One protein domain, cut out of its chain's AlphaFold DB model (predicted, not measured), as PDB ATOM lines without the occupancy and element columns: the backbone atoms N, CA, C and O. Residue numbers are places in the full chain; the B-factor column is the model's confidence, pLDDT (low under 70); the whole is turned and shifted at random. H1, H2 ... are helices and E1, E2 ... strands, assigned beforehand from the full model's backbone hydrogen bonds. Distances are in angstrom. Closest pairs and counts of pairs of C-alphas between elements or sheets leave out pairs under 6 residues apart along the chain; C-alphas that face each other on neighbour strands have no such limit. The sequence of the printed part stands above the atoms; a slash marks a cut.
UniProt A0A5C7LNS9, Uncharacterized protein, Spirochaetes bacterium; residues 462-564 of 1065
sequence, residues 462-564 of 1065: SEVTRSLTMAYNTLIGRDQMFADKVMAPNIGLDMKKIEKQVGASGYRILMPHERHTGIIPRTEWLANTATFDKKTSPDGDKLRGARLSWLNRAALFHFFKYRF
ATOM      1  N   SER A 462     185.432 223.768 276.419       94.50
ATOM      2  CA  SER A 462     184.464 223.281 275.432       94.50
ATOM      3  C   SER A 462     185.024 222.151 274.562       94.50
ATOM      4  O   SER A 462     184.271 221.510 273.829       94.50
ATOM      5  N   GLU A 463     186.334 221.883 274.640       94.81
ATOM      6  CA  GLU A 463     186.986 220.837 273.854       94.81
ATOM      7  C   GLU A 463     186.685 219.462 274.448       94.81
ATOM      8  O   GLU A 463     187.014 219.170 275.598       94.81
ATOM      9  N   VAL A 464     186.098 218.576 273.643       95.31
ATOM     10  CA  VAL A 464     185.853 217.190 274.054       95.31
ATOM     11  C   VAL A 464     187.179 216.501 274.389       95.31
ATOM     12  O   VAL A 464     188.114 216.483 273.580       95.31
ATOM     13  N   THR A 465     187.262 215.911 275.584       92.81
ATOM     14  CA  THR A 465     188.430 215.122 276.022       92.81
ATOM     15  C   THR A 465     188.190 213.626 275.879       92.81
ATOM     16  O   THR A 465     189.138 212.878 275.649       92.81
ATOM     17  N   ARG A 466     186.925 213.181 275.949       91.12
ATOM     18  CA  ARG A 466     186.524 211.787 275.718       91.12
ATOM     19  C   ARG A 466     185.238 211.720 274.908       91.12
ATOM     20  O   ARG A 466     184.246 212.339 275.267       91.12
ATOM     21  N   SER A 467     185.236 210.921 273.853       93.06
ATOM     22  CA  SER A 467     184.054 210.584 273.067       93.06
ATOM     23  C   SER A 467     183.703 209.111 273.263       93.06
ATOM     24  O   SER A 467     184.579 208.250 273.234       93.06
ATOM     25  N   LEU A 468     182.428 208.812 273.485       91.38
ATOM     26  CA  LEU A 468     181.877 207.466 273.516       91.38
ATOM     27  C   LEU A 468     180.944 207.306 272.324       91.38
ATOM     28  O   LEU A 468     179.846 207.861 272.296       91.38
ATOM     29  N   THR A 469     181.381 206.528 271.350       90.12
ATOM     30  CA  THR A 469     180.602 206.211 270.161       90.12
ATOM     31  C   THR A 469     179.912 204.870 270.371       90.12
ATOM     32  O   THR A 469     180.566 203.851 270.602       90.12
ATOM     33  N   MET A 470     178.584 204.874 270.307       87.62
ATOM     34  CA  MET A 470     177.745 203.685 270.411       87.62
ATOM     35  C   MET A 470     177.163 203.364 269.037       87.62
ATOM     36  O   MET A 470     176.436 204.180 268.471       87.62
ATOM     37  N   ALA A 471     177.465 202.189 268.493       83.25
ATOM     38  CA  ALA A 471     176.853 201.721 267.260       83.25
ATOM     39  C   ALA A 471     175.635 200.851 267.583       83.25
ATOM     40  O   ALA A 471     175.781 199.781 268.173       83.25
ATOM     41  N   TYR A 472     174.436 201.302 267.209       78.88
ATOM     42  CA  TYR A 472     173.196 200.558 267.449       78.88
ATOM     43  C   TYR A 472     172.769 199.775 266.210       78.88
ATOM     44  O   TYR A 472     172.931 200.231 265.077       78.88
ATOM     45  N   ASN A 473     172.204 198.591 266.426       72.31
ATOM     46  CA  ASN A 473     171.533 197.850 265.369       72.31
ATOM     47  C   ASN A 473     170.168 198.506 265.120       72.31
ATOM     48  O   ASN A 473     169.356 198.557 266.041       72.31
ATOM     49  N   THR A 474     169.911 199.021 263.914       66.88
ATOM     50  CA  THR A 474     168.650 199.734 263.641       66.88
ATOM     51  C   THR A 474     167.429 198.849 263.875       66.88
ATOM     52  O   THR A 474     166.471 199.340 264.455       66.88
ATOM     53  N   LEU A 475     167.531 197.543 263.592       65.19
ATOM     54  CA  LEU A 475     166.442 196.573 263.762       65.19
ATOM     55  C   LEU A 475     166.025 196.357 265.224       65.19
ATOM     56  O   LEU A 475     164.881 196.015 265.500       65.19
ATOM     57  N   ILE A 476     166.964 196.499 266.163       69.19
ATOM     58  CA  ILE A 476     166.730 196.278 267.604       69.19
ATOM     59  C   ILE A 476     166.450 197.621 268.309       69.19
ATOM     60  O   ILE A 476     166.012 197.665 269.456       69.19
ATOM     61  N   GLY A 477     166.662 198.741 267.613       68.38
ATOM     62  CA  GLY A 477     166.566 200.081 268.172       68.38
ATOM     63  C   GLY A 477     167.796 200.476 268.996       68.38
ATOM     64  O   GLY A 477     168.836 199.815 269.003       68.38
ATOM     65  N   ARG A 478     167.693 201.610 269.697       73.50
ATOM     66  CA  ARG A 478     168.787 202.200 270.496       73.50
ATOM     67  C   ARG A 478     168.960 201.539 271.871       73.50
ATOM     68  O   ARG A 478     169.272 202.225 272.844       73.50
ATOM     69  N   ASP A 479     168.741 200.231 271.976       74.44
ATOM     70  CA  ASP A 479     168.932 199.533 273.246       74.44
ATOM     71  C   ASP A 479     170.428 199.492 273.613       74.44
ATOM     72  O   ASP A 479     171.275 198.958 272.889       74.44
ATOM     73  N   GLN A 480     170.760 200.088 274.760       68.38
ATOM     74  CA  GLN A 480     172.127 200.258 275.249       68.38
ATOM     75  C   GLN A 480     172.841 198.938 275.558       68.38
ATOM     76  O   GLN A 480     174.076 198.945 275.671       68.38
ATOM     77  N   MET A 481     172.102 197.835 275.736       73.19
ATOM     78  CA  MET A 481     172.685 196.527 276.047       73.19
ATOM     79  C   MET A 481     173.329 195.848 274.834       73.19
ATOM     80  O   MET A 481     174.287 195.100 275.006       73.19
ATOM     81  N   PHE A 482     172.858 196.146 273.619       69.88
ATOM     82  CA  PHE A 482     173.316 195.497 272.382       69.88
ATOM     83  C   PHE A 482     174.176 196.398 271.491       69.88
ATOM     84  O   PHE A 482     174.578 195.989 270.403       69.88
ATOM     85  N   ALA A 483     174.446 197.630 271.925       75.00
ATOM     86  CA  ALA A 483     175.260 198.565 271.166       75.00
ATOM     87  C   ALA A 483     176.755 198.244 271.303       75.00
ATOM     88  O   ALA A 483     177.268 198.118 272.421       75.00
ATOM     89  N   ASP A 484     177.468 198.203 270.176       78.94
ATOM     90  CA  ASP A 484     178.930 198.167 270.183       78.94
ATOM     91  C   ASP A 484     179.440 199.522 270.687       78.94
ATOM     92  O   ASP A 484     179.039 200.573 270.185       78.94
ATOM     93  N   LYS A 485     180.316 199.518 271.694       84.75
ATOM     94  CA  LYS A 485     180.815 200.740 272.339       84.75
ATOM     95  C   LYS A 485     182.291 200.914 272.042       84.75
ATOM     96  O   LYS A 485     183.098 200.037 272.343       84.75
ATOM     97  N   VAL A 486     182.646 202.071 271.503       86.62
ATOM     98  CA  VAL A 486     184.032 202.468 271.276       86.62
ATOM     99  C   VAL A 486     184.280 203.805 271.949       86.62
ATOM    100  O   VAL A 486     183.554 204.770 271.732       86.62
ATOM    101  N   MET A 487     185.323 203.858 272.771       86.12
ATOM    102  CA  MET A 487     185.801 205.096 273.369       86.12
ATOM    103  C   MET A 487     186.887 205.710 272.476       86.12
ATOM    104  O   MET A 487     187.714 205.006 271.903       86.12
ATOM    105  N   ALA A 488     186.892 207.028 272.340       88.38
ATOM    106  CA  ALA A 488     187.951 207.783 271.695       88.38
ATOM    107  C   ALA A 488     188.394 208.920 272.634       88.38
ATOM    108  O   ALA A 488     187.542 209.558 273.250       88.38
ATOM    109  N   PRO A 489     189.700 209.176 272.778       81.19
ATOM    110  CA  PRO A 489     190.800 208.469 272.136       81.19
ATOM    111  C   PRO A 489     191.113 207.147 272.862       81.19
ATOM    112  O   PRO A 489     191.347 207.123 274.063       81.19
ATOM    113  N   ASN A 490     191.164 206.037 272.119       70.06
ATOM    114  CA  ASN A 490     191.662 204.740 272.617       70.06
ATOM    115  C   ASN A 490     193.200 204.631 272.539       70.06
ATOM    116  O   ASN A 490     193.782 203.608 272.890       70.06
ATOM    117  N   ILE A 491     193.861 205.662 272.013       61.25
ATOM    118  CA  ILE A 491     195.251 205.642 271.555       61.25
ATOM    119  C   ILE A 491     196.092 206.509 272.496       61.25
ATOM    120  O   ILE A 491     195.685 207.611 272.850       61.25
ATOM    121  N   GLY A 492     197.232 205.981 272.949       54.78
ATOM    122  CA  GLY A 492     198.053 206.568 274.023       54.78
ATOM    123  C   GLY A 492     197.710 206.051 275.427       54.78
ATOM    124  O   GLY A 492     198.518 206.166 276.347       54.78
ATOM    125  N   LEU A 493     196.556 205.395 275.583       60.06
ATOM    126  CA  LEU A 493     196.209 204.629 276.775       60.06
ATOM    127  C   LEU A 493     196.733 203.198 276.606       60.06
ATOM    128  O   LEU A 493     196.268 202.445 275.753       60.06
ATOM    129  N   ASP A 494     197.729 202.817 277.404       61.09
ATOM    130  CA  ASP A 494     198.248 201.448 277.434       61.09
ATOM    131  C   ASP A 494     197.202 200.534 278.083       61.09
ATOM    132  O   ASP A 494     197.265 200.249 279.277       61.09
ATOM    133  N   MET A 495     196.204 200.108 277.300       63.22
ATOM    134  CA  MET A 495     195.079 199.283 277.758       63.22
ATOM    135  C   MET A 495     195.549 198.035 278.506       63.22
ATOM    136  O   MET A 495     194.901 197.624 279.459       63.22
ATOM    137  N   LYS A 496     196.725 197.491 278.169       65.31
ATOM    138  CA  LYS A 496     197.322 196.354 278.883       65.31
ATOM    139  C   LYS A 496     197.796 196.729 280.287       65.31
ATOM    140  O   LYS A 496     197.724 195.898 281.190       65.31
ATOM    141  N   LYS A 497     198.289 197.954 280.502       65.81
ATOM    142  CA  LYS A 497     198.546 198.486 281.854       65.81
ATOM    143  C   LYS A 497     197.249 198.761 282.602       65.81
ATOM    144  O   LYS A 497     197.199 198.470 283.791       65.81
ATOM    145  N   ILE A 498     196.220 199.263 281.913       65.06
ATOM    146  CA  ILE A 498     194.896 199.493 282.510       65.06
ATOM    147  C   ILE A 498     194.314 198.168 282.996       65.06
ATOM    148  O   ILE A 498     194.056 198.038 284.185       65.06
ATOM    149  N   GLU A 499     194.204 197.168 282.119       66.25
ATOM    150  CA  GLU A 499     193.696 195.821 282.414       66.25
ATOM    151  C   GLU A 499     194.451 195.154 283.567       66.25
ATOM    152  O   GLU A 499     193.828 194.583 284.456       66.25
ATOM    153  N   LYS A 500     195.786 195.283 283.612       68.75
ATOM    154  CA  LYS A 500     196.605 194.759 284.720       68.75
ATOM    155  C   LYS A 500     196.353 195.448 286.062       68.75
ATOM    156  O   LYS A 500     196.707 194.885 287.094       68.75
ATOM    157  N   GLN A 501     195.801 196.657 286.058       64.25
ATOM    158  CA  GLN A 501     195.511 197.442 287.258       64.25
ATOM    159  C   GLN A 501     194.015 197.473 287.608       64.25
ATOM    160  O   GLN A 501     193.656 197.990 288.668       64.25
ATOM    161  N   VAL A 502     193.143 196.877 286.780       51.25
ATOM    162  CA  VAL A 502     191.728 196.660 287.114       51.25
ATOM    163  C   VAL A 502     191.653 195.686 288.294       51.25
ATOM    164  O   VAL A 502     191.875 194.490 288.145       51.25
ATOM    165  N   GLY A 503     191.374 196.215 289.489       59.38
ATOM    166  CA  GLY A 503     191.275 195.448 290.738       59.38
ATOM    167  C   GLY A 503     192.095 196.023 291.896       59.38
ATOM    168  O   GLY A 503     191.773 195.765 293.053       59.38
ATOM    169  N   ALA A 504     193.096 196.867 291.617       56.44
ATOM    170  CA  ALA A 504     193.750 197.680 292.640       56.44
ATOM    171  C   ALA A 504     192.928 198.962 292.850       56.44
ATOM    172  O   ALA A 504     192.677 199.714 291.908       56.44
ATOM    173  N   SER A 505     192.454 199.193 294.073       47.91
ATOM    174  CA  SER A 505     191.575 200.304 294.455       47.91
ATOM    175  C   SER A 505     191.974 201.654 293.828       47.91
ATOM    176  O   SER A 505     192.965 202.262 294.226       47.91
ATOM    177  N   GLY A 506     191.165 202.156 292.887       50.56
ATOM    178  CA  GLY A 506     191.095 203.585 292.559       50.56
ATOM    179  C   GLY A 506     191.976 204.133 291.430       50.56
ATOM    180  O   GLY A 506     192.102 205.355 291.347       50.56
ATOM    181  N   TYR A 507     192.557 203.317 290.541       51.34
ATOM    182  CA  TYR A 507     193.382 203.852 289.445       51.34
ATOM    183  C   TYR A 507     192.539 204.611 288.395       51.34
ATOM    184  O   TYR A 507     191.991 204.035 287.456       51.34
ATOM    185  N   ARG A 508     192.407 205.933 288.572       60.16
ATOM    186  CA  ARG A 508     191.789 206.859 287.611       60.16
ATOM    187  C   ARG A 508     192.876 207.438 286.711       60.16
ATOM    188  O   ARG A 508     193.651 208.288 287.139       60.16
ATOM    189  N   ILE A 509     192.925 206.998 285.457       71.50
ATOM    190  CA  ILE A 509     193.839 207.576 284.465       71.50
ATOM    191  C   ILE A 509     193.194 208.843 283.921       71.50
ATOM    192  O   ILE A 509     192.259 208.774 283.123       71.50
ATOM    193  N   LEU A 510     193.679 209.989 284.390       80.00
ATOM    194  CA  LEU A 510     193.463 211.282 283.749       80.00
ATOM    195  C   LEU A 510     194.602 211.523 282.759       80.00
ATOM    196  O   LEU A 510     195.778 211.388 283.121       80.00
ATOM    197  N   MET A 511     194.253 211.890 281.528       81.62
ATOM    198  CA  MET A 511     195.231 212.345 280.539       81.62
ATOM    199  C   MET A 511     195.888 213.657 281.011       81.62
ATOM    200  O   MET A 511     195.296 214.366 281.829       81.62
ATOM    201  N   PRO A 512     197.110 213.999 280.556       82.62
ATOM    202  CA  PRO A 512     197.824 215.185 281.031       82.62
ATOM    203  C   PRO A 512     196.990 216.472 280.966       82.62
ATOM    204  O   PRO A 512     196.900 217.176 281.970       82.62
ATOM    205  N   HIS A 513     196.309 216.736 279.847       83.19
ATOM    206  CA  HIS A 513     195.418 217.896 279.714       83.19
ATOM    207  C   HIS A 513     194.146 217.799 280.582       83.19
ATOM    208  O   HIS A 513     193.710 218.809 281.134       83.19
ATOM    209  N   GLU A 514     193.589 216.599 280.791       88.44
ATOM    210  CA  GLU A 514     192.409 216.383 281.651       88.44
ATOM    211  C   GLU A 514     192.678 216.716 283.123       88.44
ATOM    212  O   GLU A 514     191.740 216.971 283.876       88.44
ATOM    213  N   ARG A 515     193.946 216.762 283.551       88.12
ATOM    214  CA  ARG A 515     194.314 217.252 284.891       88.12
ATOM    215  C   ARG A 515     193.958 218.726 285.090       88.12
ATOM    216  O   ARG A 515     193.769 219.144 286.227       88.12
ATOM    217  N   HIS A 516     193.881 219.492 284.003       92.00
ATOM    218  CA  HIS A 516     193.596 220.924 284.022       92.00
ATOM    219  C   HIS A 516     192.153 221.242 283.624       92.00
ATOM    220  O   HIS A 516     191.552 222.139 284.204       92.00
ATOM    221  N   THR A 517     191.588 220.515 282.657       92.75
ATOM    222  CA  THR A 517     190.227 220.770 282.147       92.75
ATOM    223  C   THR A 517     189.154 219.898 282.793       92.75
ATOM    224  O   THR A 517     187.969 220.189 282.660       92.75
ATOM    225  N   GLY A 518     189.542 218.808 283.459       92.88
ATOM    226  CA  GLY A 518     188.632 217.712 283.774       92.88
ATOM    227  C   GLY A 518     188.277 216.881 282.536       92.88
ATOM    228  O   GLY A 518     188.790 217.107 281.437       92.88
ATOM    229  N   ILE A 519     187.401 215.892 282.735       92.31
ATOM    230  CA  ILE A 519     186.848 215.075 281.650       92.31
ATOM    231  C   ILE A 519     185.638 215.808 281.074       92.31
ATOM    232  O   ILE A 519     184.667 216.044 281.792       92.31
ATOM    233  N   ILE A 520     185.674 216.101 279.777       95.44
ATOM    234  CA  ILE A 520     184.550 216.661 279.022       95.44
ATOM    235  C   ILE A 520     184.045 215.550 278.093       95.44
ATOM    236  O   ILE A 520     184.637 215.328 277.028       95.44
ATOM    237  N   PRO A 521     183.017 214.785 278.511       94.88
ATOM    238  CA  PRO A 521     182.540 213.642 277.754       94.88
ATOM    239  C   PRO A 521     181.568 214.061 276.646       94.88
ATOM    240  O   PRO A 521     180.704 214.917 276.835       94.88
ATOM    241  N   ARG A 522     181.637 213.374 275.508       95.12
ATOM    242  CA  ARG A 522     180.624 213.401 274.448       95.12
ATOM    243  C   ARG A 522     180.152 211.979 274.190       95.12
ATOM    244  O   ARG A 522     180.968 211.071 274.136       95.12
ATOM    245  N   THR A 523     178.848 211.774 274.049       93.88
ATOM    246  CA  THR A 523     178.297 210.480 273.622       93.88
ATOM    247  C   THR A 523     177.599 210.666 272.292       93.88
ATOM    248  O   THR A 523     176.852 211.629 272.120       93.88
ATOM    249  N   GLU A 524     177.838 209.753 271.362       90.81
ATOM    250  CA  GLU A 524     177.251 209.791 270.032       90.81
ATOM    251  C   GLU A 524     176.751 208.416 269.616       90.81
ATOM    252  O   GLU A 524     177.378 207.393 269.897       90.81
ATOM    253  N   TRP A 525     175.612 208.410 268.935       87.25
ATOM    254  CA  TRP A 525     174.991 207.208 268.412       87.25
ATOM    255  C   TRP A 525     175.189 207.144 266.908       87.25
ATOM    256  O   TRP A 525     174.735 208.027 266.184       87.25
ATOM    257  N   LEU A 526     175.812 206.068 266.445       83.69
ATOM    258  CA  LEU A 526     175.969 205.765 265.030       83.69
ATOM    259  C   LEU A 526     175.094 204.577 264.660       83.69
ATOM    260  O   LEU A 526     174.969 203.623 265.426       83.69
ATOM    261  N   ALA A 527     174.498 204.612 263.472       77.81
ATOM    262  CA  ALA A 527     173.907 203.404 262.916       77.81
ATOM    263  C   ALA A 527     175.029 202.375 262.705       77.81
ATOM    264  O   ALA A 527     176.076 202.701 262.138       77.81
ATOM    265  N   ASN A 528     174.850 201.148 263.196       71.31
ATOM    266  CA  ASN A 528     175.837 200.095 263.015       71.31
ATOM    267  C   ASN A 528     175.825 199.622 261.557       71.31
ATOM    268  O   ASN A 528     175.039 198.763 261.166       71.31
ATOM    269  N   THR A 529     176.724 200.180 260.752       65.69
ATOM    270  CA  THR A 529     176.950 199.759 259.368       65.69
ATOM    271  C   THR A 529     178.016 198.650 259.278       65.69
ATOM    272  O   THR A 529     178.468 198.294 258.196       65.69
ATOM    273  N   ALA A 530     178.475 198.060 260.389       55.47
ATOM    274  CA  ALA A 530     179.596 197.111 260.373       55.47
ATOM    275  C   ALA A 530     179.273 195.746 259.729       55.47
ATOM    276  O   ALA A 530     180.188 194.980 259.416       55.47
ATOM    277  N   THR A 531     178.001 195.426 259.461       54.56
ATOM    278  CA  THR A 531     177.618 194.241 258.667       54.56
ATOM    279  C   THR A 531     178.179 194.266 257.240       54.56
ATOM    280  O   THR A 531     178.278 193.206 256.621       54.56
ATOM    281  N   PHE A 532     178.620 195.425 256.736       52.28
ATOM    282  CA  PHE A 532     179.149 195.580 255.377       52.28
ATOM    283  C   PHE A 532     180.611 195.123 255.198       52.28
ATOM    284  O   PHE A 532     180.974 194.705 254.099       52.28
ATOM    285  N   ASP A 533     181.435 195.113 256.253       48.59
ATOM    286  CA  ASP A 533     182.858 194.718 256.163       48.59
ATOM    287  C   ASP A 533     183.073 193.192 256.178       48.59
ATOM    288  O   ASP A 533     184.144 192.698 255.831       48.59
ATOM    289  N   LYS A 534     182.057 192.405 256.559       50.50
ATOM    290  CA  LYS A 534     182.191 190.942 256.703       50.50
ATOM    291  C   LYS A 534     182.199 190.169 255.376       50.50
ATOM    292  O   LYS A 534     182.498 188.980 255.401       50.50
ATOM    293  N   LYS A 535     181.869 190.791 254.234       46.53
ATOM    294  CA  LYS A 535     181.703 190.083 252.943       46.53
ATOM    295  C   LYS A 535     182.709 190.448 251.845       46.53
ATOM    296  O   LYS A 535     182.691 189.814 250.798       46.53
ATOM    297  N   THR A 536     183.566 191.449 252.030       41.94
ATOM    298  CA  THR A 536     184.269 192.089 250.901       41.94
ATOM    299  C   THR A 536     185.655 191.544 250.563       41.94
ATOM    300  O   THR A 536     186.206 191.954 249.546       41.94
ATOM    301  N   SER A 537     186.220 190.594 251.310       41.84
ATOM    302  CA  SER A 537     187.358 189.819 250.798       41.84
ATOM    303  C   SER A 537     187.550 188.516 251.576       41.84
ATOM    304  O   SER A 537     187.618 188.574 252.806       41.84
ATOM    305  N   PRO A 538     187.706 187.354 250.911       46.66
ATOM    306  CA  PRO A 538     188.146 186.120 251.567       46.66
ATOM    307  C   PRO A 538     189.533 186.251 252.237       46.66
ATOM    308  O   PRO A 538     189.870 185.434 253.090       46.66
ATOM    309  N   ASP A 539     190.303 187.309 251.938       45.25
ATOM    310  CA  ASP A 539     191.562 187.658 252.618       45.25
ATOM    311  C   ASP A 539     191.408 188.696 253.753       45.25
ATOM    312  O   ASP A 539     192.387 189.052 254.418       45.25
ATOM    313  N   GLY A 540     190.190 189.183 254.020       43.62
ATOM    314  CA  GLY A 540     189.918 190.228 255.015       43.62
ATOM    315  C   GLY A 540     190.309 189.855 256.451       43.62
ATOM    316  O   GLY A 540     190.682 190.731 257.234       43.62
ATOM    317  N   ASP A 541     190.322 188.563 256.786       42.91
ATOM    318  CA  ASP A 541     190.717 188.092 258.118       42.91
ATOM    319  C   ASP A 541     192.230 188.200 258.385       42.91
ATOM    320  O   ASP A 541     192.633 188.329 259.542       42.91
ATOM    321  N   LYS A 542     193.087 188.246 257.351       44.00
ATOM    322  CA  LYS A 542     194.555 188.328 257.520       44.00
ATOM    323  C   LYS A 542     195.080 189.755 257.727       44.00
ATOM    324  O   LYS A 542     196.157 189.931 258.291       44.00
ATOM    325  N   LEU A 543     194.324 190.784 257.331       43.28
ATOM    326  CA  LEU A 543     194.700 192.205 257.470       43.28
ATOM    327  C   LEU A 543     194.169 192.870 258.756       43.28
ATOM    328  O   LEU A 543     194.470 194.039 259.019       43.28
ATOM    329  N   ARG A 544     193.421 192.133 259.590       40.72
ATOM    330  CA  ARG A 544     192.822 192.633 260.843       40.72
ATOM    331  C   ARG A 544     193.834 193.122 261.882       40.72
ATOM    332  O   ARG A 544     193.483 193.952 262.710       40.72
ATOM    333  N   GLY A 545     195.084 192.661 261.829       40.00
ATOM    334  CA  GLY A 545     196.108 193.034 262.811       40.00
ATOM    335  C   GLY A 545     196.610 194.484 262.725       40.00
ATOM    336  O   GLY A 545     197.228 194.944 263.677       40.00
ATOM    337  N   ALA A 546     196.360 195.201 261.619       42.34
ATOM    338  CA  ALA A 546     196.956 196.523 261.371       42.34
ATOM    339  C   ALA A 546     195.955 197.650 261.047       42.34
ATOM    340  O   ALA A 546     196.346 198.814 260.996       42.34
ATOM    341  N   ARG A 547     194.672 197.351 260.807       51.22
ATOM    342  CA  ARG A 547     193.657 198.371 260.490       51.22
ATOM    343  C   ARG A 547     192.701 198.548 261.670       51.22
ATOM    344  O   ARG A 547     192.049 197.595 262.078       51.22
ATOM    345  N   LEU A 548     192.599 199.781 262.182       59.84
ATOM    346  CA  LEU A 548     191.521 200.195 263.088       59.84
ATOM    347  C   LEU A 548     190.171 199.778 262.485       59.84
ATOM    348  O   LEU A 548     189.955 200.014 261.291       59.84
ATOM    349  N   SER A 549     189.293 199.176 263.296       72.00
ATOM    350  CA  SER A 549     187.926 198.842 262.878       72.00
ATOM    351  C   SER A 549     187.214 200.091 262.345       72.00
ATOM    352  O   SER A 549     187.528 201.210 262.763       72.00
ATOM    353  N   TRP A 550     186.249 199.914 261.439       79.31
ATOM    354  CA  TRP A 550     185.422 201.015 260.925       79.31
ATOM    355  C   TRP A 550     184.903 201.916 262.055       79.31
ATOM    356  O   TRP A 550     185.067 203.134 262.006       79.31
ATOM    357  N   LEU A 551     184.372 201.299 263.117       80.56
ATOM    358  CA  LEU A 551     183.821 202.005 264.269       80.56
ATOM    359  C   LEU A 551     184.890 202.800 265.032       80.56
ATOM    360  O   LEU A 551     184.620 203.917 265.457       80.56
ATOM    361  N   ASN A 552     186.117 202.281 265.145       83.50
ATOM    362  CA  ASN A 552     187.228 203.024 265.745       83.50
ATOM    363  C   ASN A 552     187.604 204.259 264.923       83.50
ATOM    364  O   ASN A 552     187.862 205.312 265.501       83.50
ATOM    365  N   ARG A 553     187.623 204.160 263.588       83.88
ATOM    366  CA  ARG A 553     187.896 205.321 262.723       83.88
ATOM    367  C   ARG A 553     186.779 206.352 262.800       83.88
ATOM    368  O   ARG A 553     187.067 207.533 262.943       83.88
ATOM    369  N   ALA A 554     185.523 205.909 262.773       85.81
ATOM    370  CA  ALA A 554     184.367 206.784 262.943       85.81
ATOM    371  C   ALA A 554     184.401 207.508 264.300       85.81
ATOM    372  O   ALA A 554     184.233 208.724 264.355       85.81
ATOM    373  N   ALA A 555     184.693 206.783 265.384       89.31
ATOM    374  CA  ALA A 555     184.810 207.350 266.725       89.31
ATOM    375  C   ALA A 555     185.947 208.378 266.827       89.31
ATOM    376  O   ALA A 555     185.780 209.421 267.456       89.31
ATOM    377  N   LEU A 556     187.091 208.114 266.185       89.19
ATOM    378  CA  LEU A 556     188.212 209.054 266.112       89.19
ATOM    379  C   LEU A 556     187.875 210.299 265.289       89.19
ATOM    380  O   LEU A 556     188.156 211.409 265.734       89.19
ATOM    381  N   PHE A 557     187.255 210.126 264.122       91.12
ATOM    382  CA  PHE A 557     186.794 211.231 263.283       91.12
ATOM    383  C   PHE A 557     185.870 212.165 264.065       91.12
ATOM    384  O   PHE A 557     186.119 213.368 264.136       91.12
ATOM    385  N   HIS A 558     184.872 211.602 264.746       91.81
ATOM    386  CA  HIS A 558     183.942 212.359 265.582       91.81
ATOM    387  C   HIS A 558     184.595 213.004 266.788       91.81
ATOM    388  O   HIS A 558     184.335 214.169 267.083       91.81
ATOM    389  N   PHE A 559     185.489 212.283 267.463       93.56
ATOM    390  CA  PHE A 559     186.270 212.842 268.556       93.56
ATOM    391  C   PHE A 559     186.990 214.121 268.119       93.56
ATOM    392  O   PHE A 559     186.829 215.155 268.764       93.56
ATOM    393  N   PHE A 560     187.715 214.087 266.997       93.19
ATOM    394  CA  PHE A 560     188.409 215.276 266.514       93.19
ATOM    395  C   PHE A 560     187.475 216.351 265.960       93.19
ATOM    396  O   PHE A 560     187.760 217.535 266.140       93.19
ATOM    397  N   LYS A 561     186.354 215.969 265.341       93.31
ATOM    398  CA  LYS A 561     185.323 216.909 264.890       93.31
ATOM    399  C   LYS A 561     184.811 217.739 266.065       93.31
ATOM    400  O   LYS A 561     184.906 218.963 266.051       93.31
ATOM    401  N   TYR A 562     184.365 217.094 267.141       94.69
ATOM    402  CA  TYR A 562     183.853 217.808 268.313       94.69
ATOM    403  C   TYR A 562     184.941 218.498 269.132       94.69
ATOM    404  O   TYR A 562     184.693 219.555 269.705       94.69
ATOM    405  N   ARG A 563     186.150 217.934 269.190       93.75
ATOM    406  CA  ARG A 563     187.272 218.551 269.902       93.75
ATOM    407  C   ARG A 563     187.748 219.835 269.231       93.75
ATOM    408  O   ARG A 563     188.056 220.797 269.927       93.75
ATOM    409  N   PHE A 564     187.823 219.857 267.901       94.88
ATOM    410  CA  PHE A 564     188.269 221.035 267.158       94.88
ATOM    411  C   PHE A 564     187.127 221.993 266.815       94.88
ATOM    412  O   PHE A 564     187.400 223.163 266.577       94.88
TER     413      PHE A 564
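What this domain is: This is residues 462 to 564 of the 1065 residues of an uncharacterized protein of Spirochaetes bacterium (UniProt A0A5C7LNS9). A small sheet of three strands is covered on one face by the long helix H3, which crosses it slantwise, and no named helix is on the other face. Two lengths of chain make loops away from this sheet and helix: one holds H1 and H2 and sticks out at residues 499 to 506, and the other, between E3 and H3, sticks out at residues 534 to 547. The printed part has 103 residues, with three named helices and three named strands in the order E1, E2, H1, H2, E3, H3; the sheet runs E2, E1, E3 and is mixed. The class is mixed, helices and strands, though under half of the residues, 45 of 103, are in named elements. The whole is loose, with a radius of gyration of the C-alphas of 15.9 A, and elongated, with spans of 45 by 28 by 28 A.

Where its parts are: In the sheet, E1 is residues 466 to 472, 19.3 A long, and begins at C-alpha 466 (186.524, 211.787, 275.718). E2 is residues 484 to 488, 13.3 A, and E3 is residues 521 to 527, 20.0 A. H3 is residues 550 to 564, 21.2 A, and ends at C-alpha 564 (188.269, 221.035, 267.158). H1 is residues 495 to 501, 9.7 A, beginning at C-alpha 495 (195.079, 199.283, 277.758), and H2 is residues 514 to 517, 4.9 A.

How they stand to each other: E1 is the inner strand. E1 and E3 are parallel, at 22 degrees, with N 468 and O 522 2.8 A apart, within hydrogen-bond range. E1 and E2 are a hairpin, antiparallel at 161 degrees, with N 469 and O 486 2.8 A apart, within hydrogen-bond range. H3 is on the sheet at a height of 8.6 A, over E2, E1 and E3; on the local plane it stands at 37 degrees to E2, slantwise to the strands. These two layers, a sheet with a helix on one face, touch closest at the C-alphas of Ser 467 and Phe 559, 5.5 A apart. H3 and E2 touch too, closest at the C-alphas of Ala 488 and Leu 556, 5.7 A. H1 and H2 are not on the sheet, and H1 and H2 are apart. In H1 and H3 every O i to N i+4 pair is within hydrogen-bond range; H2 is too short for such a pair.

The domain as a whole: The two C-alphas farthest apart are those of His 516 and Pro 538, 47.9 A. The printed part has no cut. The links E1 to E2, H1 to H2 and E3 to H3 are long, the last with 22 residues. Mean pLDDT of the printed part is 73.0; 44 residues are under 70, among them 491 to 508 and 529 to 548.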